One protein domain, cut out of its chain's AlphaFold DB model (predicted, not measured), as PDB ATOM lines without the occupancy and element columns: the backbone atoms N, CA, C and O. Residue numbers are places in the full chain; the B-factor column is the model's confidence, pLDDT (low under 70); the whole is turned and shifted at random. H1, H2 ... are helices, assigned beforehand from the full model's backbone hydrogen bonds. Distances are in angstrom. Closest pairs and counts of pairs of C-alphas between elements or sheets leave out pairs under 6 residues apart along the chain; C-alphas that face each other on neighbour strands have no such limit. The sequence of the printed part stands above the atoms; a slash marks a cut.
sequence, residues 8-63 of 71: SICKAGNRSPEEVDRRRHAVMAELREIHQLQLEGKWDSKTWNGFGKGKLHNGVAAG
ATOM      1  N   SER A   8      81.687  56.214 -11.683       80.00
ATOM      2  CA  SER A   8      81.970  57.486 -12.358       80.00
ATOM      3  C   SER A   8      83.305  57.474 -13.105       80.00
ATOM      4  O   SER A   8      83.374  57.952 -14.238       80.00
ATOM      5  N   ILE A   9      84.343  56.887 -12.507       78.19
ATOM      6  CA  ILE A   9      85.675  56.757 -13.104       78.19
ATOM      7  C   ILE A   9      85.634  55.734 -14.238       78.19
ATOM      8  O   ILE A   9      86.136  56.019 -15.320       78.19
ATOM      9  N   CYS A  10      84.942  54.606 -14.049       81.69
ATOM     10  CA  CYS A  10      84.725  53.638 -15.127       81.69
ATOM     11  C   CYS A  10      83.987  54.272 -16.313       81.69
ATOM     12  O   CYS A  10      84.409  54.113 -17.450       81.69
ATOM     13  N   LYS A  11      82.931  55.061 -16.076       82.31
ATOM     14  CA  LYS A  11      82.222  55.780 -17.150       82.31
ATOM     15  C   LYS A  11      83.109  56.784 -17.887       82.31
ATOM     16  O   LYS A  11      82.957  56.939 -19.093       82.31
ATOM     17  N   ALA A  12      84.001  57.481 -17.184       81.25
ATOM     18  CA  ALA A  12      84.945  58.397 -17.817       81.25
ATOM     19  C   ALA A  12      86.019  57.648 -18.627       81.25
ATOM     20  O   ALA A  12      86.324  58.069 -19.741       81.25
ATOM     21  N   GLY A  13      86.541  56.538 -18.093       80.56
ATOM     22  CA  GLY A  13      87.544  55.686 -18.740       80.56
ATOM     23  C   GLY A  13      87.007  54.820 -19.885       80.56
ATOM     24  O   GLY A  13      87.774  54.447 -20.760       80.56
ATOM     25  N   ASN A  14      85.697  54.552 -19.922       86.94
ATOM     26  CA  ASN A  14      85.033  53.795 -20.990       86.94
ATOM     27  C   ASN A  14      84.653  54.653 -22.213       86.94
ATOM     28  O   ASN A  14      83.987  54.156 -23.120       86.94
ATOM     29  N   ARG A  15      85.013  55.943 -22.244       90.88
ATOM     30  CA  ARG A  15      84.792  56.779 -23.434       90.88
ATOM     31  C   ARG A  15      85.687  56.320 -24.572       90.88
ATOM     32  O   ARG A  15      86.843  55.964 -24.346       90.88
ATOM     33  N   SER A  16      85.170  56.381 -25.795       93.50
ATOM     34  CA  SER A  16      85.979  56.036 -26.958       93.50
ATOM     35  C   SER A  16      87.080  57.085 -27.181       93.50
ATOM     36  O   SER A  16      86.878  58.267 -26.859       93.50
ATOM     37  N   PRO A  17      88.235  56.694 -27.745       93.06
ATOM     38  CA  PRO A  17      89.289  57.638 -28.113       93.06
ATOM     39  C   PRO A  17      88.778  58.789 -28.992       93.06
ATOM     40  O   PRO A  17      89.148  59.939 -28.773       93.06
ATOM     41  N   GLU A  18      87.869  58.507 -29.927       96.06
ATOM     42  CA  GLU A  18      87.275  59.495 -30.836       96.06
ATOM     43  C   GLU A  18      86.396  60.508 -30.091       96.06
ATOM     44  O   GLU A  18      86.377  61.694 -30.424       96.06
ATOM     45  N   GLU A  19      85.656  60.065 -29.070       93.31
ATOM     46  CA  GLU A  19      84.856  60.964 -28.241       93.31
ATOM     47  C   GLU A  19      85.752  61.911 -27.432       93.31
ATOM     48  O   GLU A  19      85.469  63.110 -27.325       93.31
ATOM     49  N   VAL A  20      86.845  61.385 -26.873       90.00
ATOM     50  CA  VAL A  20      87.837  62.181 -26.139       90.00
ATOM     51  C   VAL A  20      88.503  63.194 -27.068       90.00
ATOM     52  O   VAL A  20      88.610  64.369 -26.716       90.00
ATOM     53  N   ASP A  21      88.891  62.765 -28.266       94.44
ATOM     54  CA  ASP A  21      89.529  63.617 -29.265       94.44
ATOM     55  C   ASP A  21      88.604  64.756 -29.721       94.44
ATOM     56  O   ASP A  21      88.985  65.927 -29.675       94.44
ATOM     57  N   ARG A  22      87.335  64.449 -30.018       92.88
ATOM     58  CA  ARG A  22      86.321  65.458 -30.361       92.88
ATOM     59  C   ARG A  22      86.149  66.502 -29.257       92.88
ATOM     60  O   ARG A  22      86.082  67.696 -29.541       92.88
ATOM     61  N   ARG A  23      86.096  66.064 -27.993       90.06
ATOM     62  CA  ARG A  23      86.006  66.966 -26.831       90.06
ATOM     63  C   ARG A  23      87.256  67.842 -26.712       90.06
ATOM     64  O   ARG A  23      87.120  69.037 -26.464       90.06
ATOM     65  N   ARG A  24      88.453  67.281 -26.933       89.62
ATOM     66  CA  ARG A  24      89.713  68.042 -26.948       89.62
ATOM     67  C   ARG A  24      89.688  69.119 -28.032       89.62
ATOM     68  O   ARG A  24      90.032  70.263 -27.754       89.62
ATOM     69  N   HIS A  25      89.249  68.775 -29.241       92.81
ATOM     70  CA  HIS A  25      89.139  69.728 -30.346       92.81
ATOM     71  C   HIS A  25      88.161  70.869 -30.051       92.81
ATOM     72  O   HIS A  25      88.499  72.021 -30.315       92.81
ATOM     73  N   ALA A  26      87.003  70.575 -29.456       90.00
ATOM     74  CA  ALA A  26      86.039  71.601 -29.060       90.00
ATOM     75  C   ALA A  26      86.633  72.591 -28.043       90.00
ATOM     76  O   ALA A  26      86.570  73.799 -28.255       90.00
ATOM     77  N   VAL A  27      87.293  72.084 -26.994       87.38
ATOM     78  CA  VAL A  27      87.953  72.925 -25.977       87.38
ATOM     79  C   VAL A  27      89.061  73.783 -26.594       87.38
ATOM     80  O   VAL A  27      89.188  74.962 -26.276       87.38
ATOM     81  N   MET A  28      89.855  73.220 -27.509       88.81
ATOM     82  CA  MET A  28      90.923  73.966 -28.183       88.81
ATOM     83  C   MET A  28      90.391  75.063 -29.112       88.81
ATOM     84  O   MET A  28      91.025  76.109 -29.226       88.81
ATOM     85  N   ALA A  29      89.261  74.835 -29.785       90.38
ATOM     86  CA  ALA A  29      88.625  75.851 -30.623       90.38
ATOM     87  C   ALA A  29      88.138  77.037 -29.778       90.38
ATOM     88  O   ALA A  29      88.468  78.180 -30.080       90.38
ATOM     89  N   GLU A  30      87.458  76.757 -28.670       87.31
ATOM     90  CA  GLU A  30      86.969  77.787 -27.752       87.31
ATOM     91  C   GLU A  30      88.117  78.593 -27.120       87.31
ATOM     92  O   GLU A  30      88.089  79.822 -27.104       87.31
ATOM     93  N   LEU A  31      89.189  77.920 -26.681       87.62
ATOM     94  CA  LEU A  31      90.389  78.590 -26.167       87.62
ATOM     95  C   LEU A  31      91.021  79.532 -27.201       87.62
ATOM     96  O   LEU A  31      91.504  80.605 -26.838       87.62
ATOM     97  N   ARG A  32      91.012  79.155 -28.487       91.50
ATOM     98  CA  ARG A  32      91.507  80.023 -29.566       91.50
ATOM     99  C   ARG A  32      90.633  81.258 -29.748       91.50
ATOM    100  O   ARG A  32      91.183  82.347 -29.870       91.50
ATOM    101  N   GLU A  33      89.311  81.110 -29.757       89.62
ATOM    102  CA  GLU A  33      88.386  82.246 -29.877       89.62
ATOM    103  C   GLU A  33      88.568  83.235 -28.727       89.62
ATOM    104  O   GLU A  33      88.600  84.448 -28.928       89.62
ATOM    105  N   ILE A  34      88.777  82.720 -27.524       87.44
ATOM    106  CA  ILE A  34      88.935  83.554 -26.336       87.44
ATOM    107  C   ILE A  34      90.268  84.270 -26.341       87.44
ATOM    108  O   ILE A  34      90.320  85.451 -26.011       87.44
ATOM    109  N   HIS A  35      91.324  83.600 -26.794       88.31
ATOM    110  CA  HIS A  35      92.596  84.263 -27.022       88.31
ATOM    111  C   HIS A  35      92.462  85.424 -28.021       88.31
ATOM    112  O   HIS A  35      93.000  86.500 -27.773       88.31
ATOM    113  N   GLN A  36      91.690  85.255 -29.100       91.19
ATOM    114  CA  GLN A  36      91.428  86.356 -30.036       91.19
ATOM    115  C   GLN A  36      90.643  87.499 -29.383       91.19
ATOM    116  O   GLN A  36      91.038  88.657 -29.487       91.19
ATOM    117  N   LEU A  37      89.589  87.194 -28.622       89.25
ATOM    118  CA  LEU A  37      88.839  88.213 -27.880       89.25
ATOM    119  C   LEU A  37      89.710  88.942 -26.847       89.25
ATOM    120  O   LEU A  37      89.513  90.135 -26.620       89.25
ATOM    121  N   GLN A  38      90.678  88.256 -26.233       86.25
ATOM    122  CA  GLN A  38      91.653  88.870 -25.331       86.25
ATOM    123  C   GLN A  38      92.563  89.853 -26.066       86.25
ATOM    124  O   GLN A  38      92.755  90.963 -25.572       86.25
ATOM    125  N   LEU A  39      93.078  89.485 -27.244       90.31
ATOM    126  CA  LEU A  39      93.880  90.386 -28.081       90.31
ATOM    127  C   LEU A  39      93.081  91.619 -28.527       90.31
ATOM    128  O   LEU A  39      93.628  92.715 -28.601       90.31
ATOM    129  N   GLU A  40      91.780  91.456 -28.768       91.94
ATOM    130  CA  GLU A  40      90.877  92.555 -29.121       91.94
ATOM    131  C   GLU A  40      90.418  93.398 -27.913       91.94
ATOM    132  O   GLU A  40      89.697  94.377 -28.099       91.94
ATOM    133  N   GLY A  41      90.783  93.030 -26.676       87.44
ATOM    134  CA  GLY A  41      90.301  93.693 -25.452       87.44
ATOM    135  C   GLY A  41      88.807  93.474 -25.172       87.44
ATOM    136  O   GLY A  41      88.205  94.168 -24.358       87.44
ATOM    137  N   LYS A  42      88.196  92.505 -25.855       86.00
ATOM    138  CA  LYS A  42      86.764  92.184 -25.825       86.00
ATOM    139  C   LYS A  42      86.437  91.015 -24.906       86.00
ATOM    140  O   LYS A  42      85.299  90.565 -24.867       86.00
ATOM    141  N   TRP A  43      87.422  90.476 -24.207       84.00
ATOM    142  CA  TRP A  43      87.228  89.318 -23.353       84.00
ATOM    143  C   TRP A  43      86.953  89.713 -21.898       84.00
ATOM    144  O   TRP A  43      87.772  90.396 -21.287       84.00
ATOM    145  N   ASP A  44      85.850  89.217 -21.322       80.81
ATOM    146  CA  ASP A  44      85.562  89.315 -19.884       80.81
ATOM    147  C   ASP A  44      85.600  87.933 -19.214       80.81
ATOM    148  O   ASP A  44      84.657  87.138 -19.299       80.81
ATOM    149  N   SER A  45      86.686  87.665 -18.484       78.19
ATOM    150  CA  SER A  45      86.902  86.400 -17.775       78.19
ATOM    151  C   SER A  45      85.897  86.138 -16.655       78.19
ATOM    152  O   SER A  45      85.672  84.975 -16.323       78.19
ATOM    153  N   LYS A  46      85.252  87.173 -16.094       77.56
ATOM    154  CA  LYS A  46      84.265  87.012 -15.011       77.56
ATOM    155  C   LYS A  46      82.994  86.314 -15.484       77.56
ATOM    156  O   LYS A  46      82.278  85.731 -14.675       77.56
ATOM    157  N   THR A  47      82.726  86.359 -16.788       71.31
ATOM    158  CA  THR A  47      81.553  85.721 -17.396       71.31
ATOM    159  C   THR A  47      81.804  84.272 -17.822       71.31
ATOM    160  O   THR A  47      80.860  83.570 -18.189       71.31
ATOM    161  N   TRP A  48      83.046  83.776 -17.734       72.19
ATOM    162  CA  TRP A  48      83.389  82.428 -18.188       72.19
ATOM    163  C   TRP A  48      83.433  81.404 -17.052       72.19
ATOM    164  O   TRP A  48      84.251  81.478 -16.143       72.19
ATOM    165  N   ASN A  49      82.590  80.371 -17.155       70.62
ATOM    166  CA  ASN A  49      82.562  79.236 -16.225       70.62
ATOM    167  C   ASN A  49      83.626  78.144 -16.490       70.62
ATOM    168  O   ASN A  49      83.568  77.087 -15.866       70.62
ATOM    169  N   GLY A  50      84.559  78.365 -17.425       62.28
ATOM    170  CA  GLY A  50      85.695  77.480 -17.708       62.28
ATOM    171  C   GLY A  50      85.375  76.088 -18.275       62.28
ATOM    172  O   GLY A  50      86.278  75.259 -18.343       62.28
ATOM    173  N   PHE A  51      84.128  75.798 -18.673       62.75
ATOM    174  CA  PHE A  51      83.699  74.432 -19.021       62.75
ATOM    175  C   PHE A  51      83.105  74.247 -20.422       62.75
ATOM    176  O   PHE A  51      82.361  73.289 -20.649       62.75
ATOM    177  N   GLY A  52      83.383  75.150 -21.362       57.84
ATOM    178  CA  GLY A  52      82.850  75.056 -22.727       57.84
ATOM    179  C   GLY A  52      81.342  74.961 -22.848       57.84
ATOM    180  O   GLY A  52      80.794  74.443 -23.819       57.84
ATOM    181  N   LYS A  53      80.654  75.442 -21.812       55.44
ATOM    182  CA  LYS A  53      79.196  75.521 -21.725       55.44
ATOM    183  C   LYS A  53      78.693  76.961 -21.647       55.44
ATOM    184  O   LYS A  53      77.485  77.162 -21.576       55.44
ATOM    185  N   GLY A  54      79.588  77.949 -21.615       56.47
ATOM    186  CA  GLY A  54      79.231  79.367 -21.629       56.47
ATOM    187  C   GLY A  54      79.136  79.897 -23.057       56.47
ATOM    188  O   GLY A  54      79.875  79.456 -23.930       56.47
ATOM    189  N   LYS A  55      78.234  80.852 -23.307       58.84
ATOM    190  CA  LYS A  55      78.321  81.676 -24.518       58.84
ATOM    191  C   LYS A  55      79.517  82.614 -24.370       58.84
ATOM    192  O   LYS A  55      79.685  83.219 -23.315       58.84
ATOM    193  N   LEU A  56      80.311  82.762 -25.428       61.78
ATOM    194  CA  LEU A  56      81.344  83.790 -25.470       61.78
ATOM    195  C   LEU A  56      80.658  85.139 -25.639       61.78
ATOM    196  O   LEU A  56      80.070  85.431 -26.680       61.78
ATOM    197  N   HIS A  57      80.666  85.936 -24.576       60.78
ATOM    198  CA  HIS A  57      80.121  87.280 -24.608       60.78
ATOM    199  C   HIS A  57      81.226  88.255 -25.007       60.78
ATOM    200  O   HIS A  57      82.310  88.263 -24.433       60.78
ATOM    201  N   ASN A  58      80.940  89.076 -26.013       56.91
ATOM    202  CA  ASN A  58      81.809  90.170 -26.412       56.91
ATOM    203  C   ASN A  58      81.697  91.298 -25.367       56.91
ATOM    204  O   ASN A  58      80.632  91.895 -25.201       56.91
ATOM    205  N   GLY A  59      82.794  91.581 -24.670       57.88
ATOM    206  CA  GLY A  59      82.918  92.574 -23.601       57.88
ATOM    207  C   GLY A  59      82.617  94.013 -24.027       57.88
ATOM    208  O   GLY A  59      82.332  94.844 -23.172       57.88
ATOM    209  N   VAL A  60      82.557  94.310 -25.334       55.12
ATOM    210  CA  VAL A  60      82.083  95.616 -25.840       55.12
ATOM    211  C   VAL A  60      80.640  95.914 -25.413       55.12
ATOM    212  O   VAL A  60      80.290  97.073 -25.203       55.12
ATOM    213  N   ALA A  61      79.801  94.893 -25.214       52.75
ATOM    214  CA  ALA A  61      78.426  95.095 -24.758       52.75
ATOM    215  C   ALA A  61      78.322  95.538 -23.283       52.75
ATOM    216  O   ALA A  61      77.294  96.083 -22.890       52.75
ATOM    217  N   ALA A  62      79.373  95.347 -22.474       51.72
ATOM    218  CA  ALA A  62      79.382  95.726 -21.059       51.72
ATOM    219  C   ALA A  62      79.693  97.221 -20.822       51.72
ATOM    220  O   ALA A  62      79.609  97.690 -19.692       51.72
ATOM    221  N   GLY A  63      80.032  97.978 -21.875       47.75
ATOM    222  CA  GLY A  63      80.473  99.375 -21.787       47.75
ATOM    223  C   GLY A  63      79.417 100.446 -22.082       47.75
ATOM    224  O   GLY A  63      79.796 101.595 -22.274       47.75
TER     225      GLY A  63
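What this domain is: This is residues 8 to 63 of the 71 residues of an uncharacterized protein of Bacillus thuringiensis (UniProt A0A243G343). One long helix, H2, makes most of the length, with the short helix H1 off its first end and the chain after its last end folded back along it in a loop. That loop, in residues 40 to 58, runs back to about the level of the middle of H2, turns near residue 51, and returns to the short H3 near the last end of H2. The printed part has 56 residues, with three named helices in the order H1, H2, H3, no named strand, and the class all helix. It is loose, with a radius of gyration of the C-alphas of 14.7 A, and its outline is a rod spanning 46 by 19 by 11 A.

Where its parts are: Find C-alpha 8 at (81.970, 57.486, -12.358), where H1 begins; it holds residues 8 to 13, 8.7 A from first to last C-alpha. Go on to Pro 17 at (89.289, 57.638, -28.113), from which H2, residues 17 to 39, runs 33.1 A. H3, residues 59 to 63, is 7.5 A long and ends at C-alpha 63, (80.473, 99.375, -21.787).

How they stand to each other: Compare the helices and you will find H1 apart from H2, H2 apart from H3, and H1 apart from H3, with no C-alpha of one within 8 A of the other. Residues 13 to 19, of which 17 to 19 belong to H2, stand free. In H1 and H2 every O i to N i+4 pair is within hydrogen-bond range; in H3 it is 0 of 1, beside 2 of 2 O i to N i+3 pairs.

The domain as a whole: The C-alphas of Cys 10 and Gly 63 are the two farthest apart, at 46.4 A. The printed part has no cut; the link from H1 to H2 is tight, with 3 residues, and that from H2 to H3 is long, with 19. Look at the B-factor column: residues 50 to 63 are under 70, and the mean pLDDT of the printed part is 79.1.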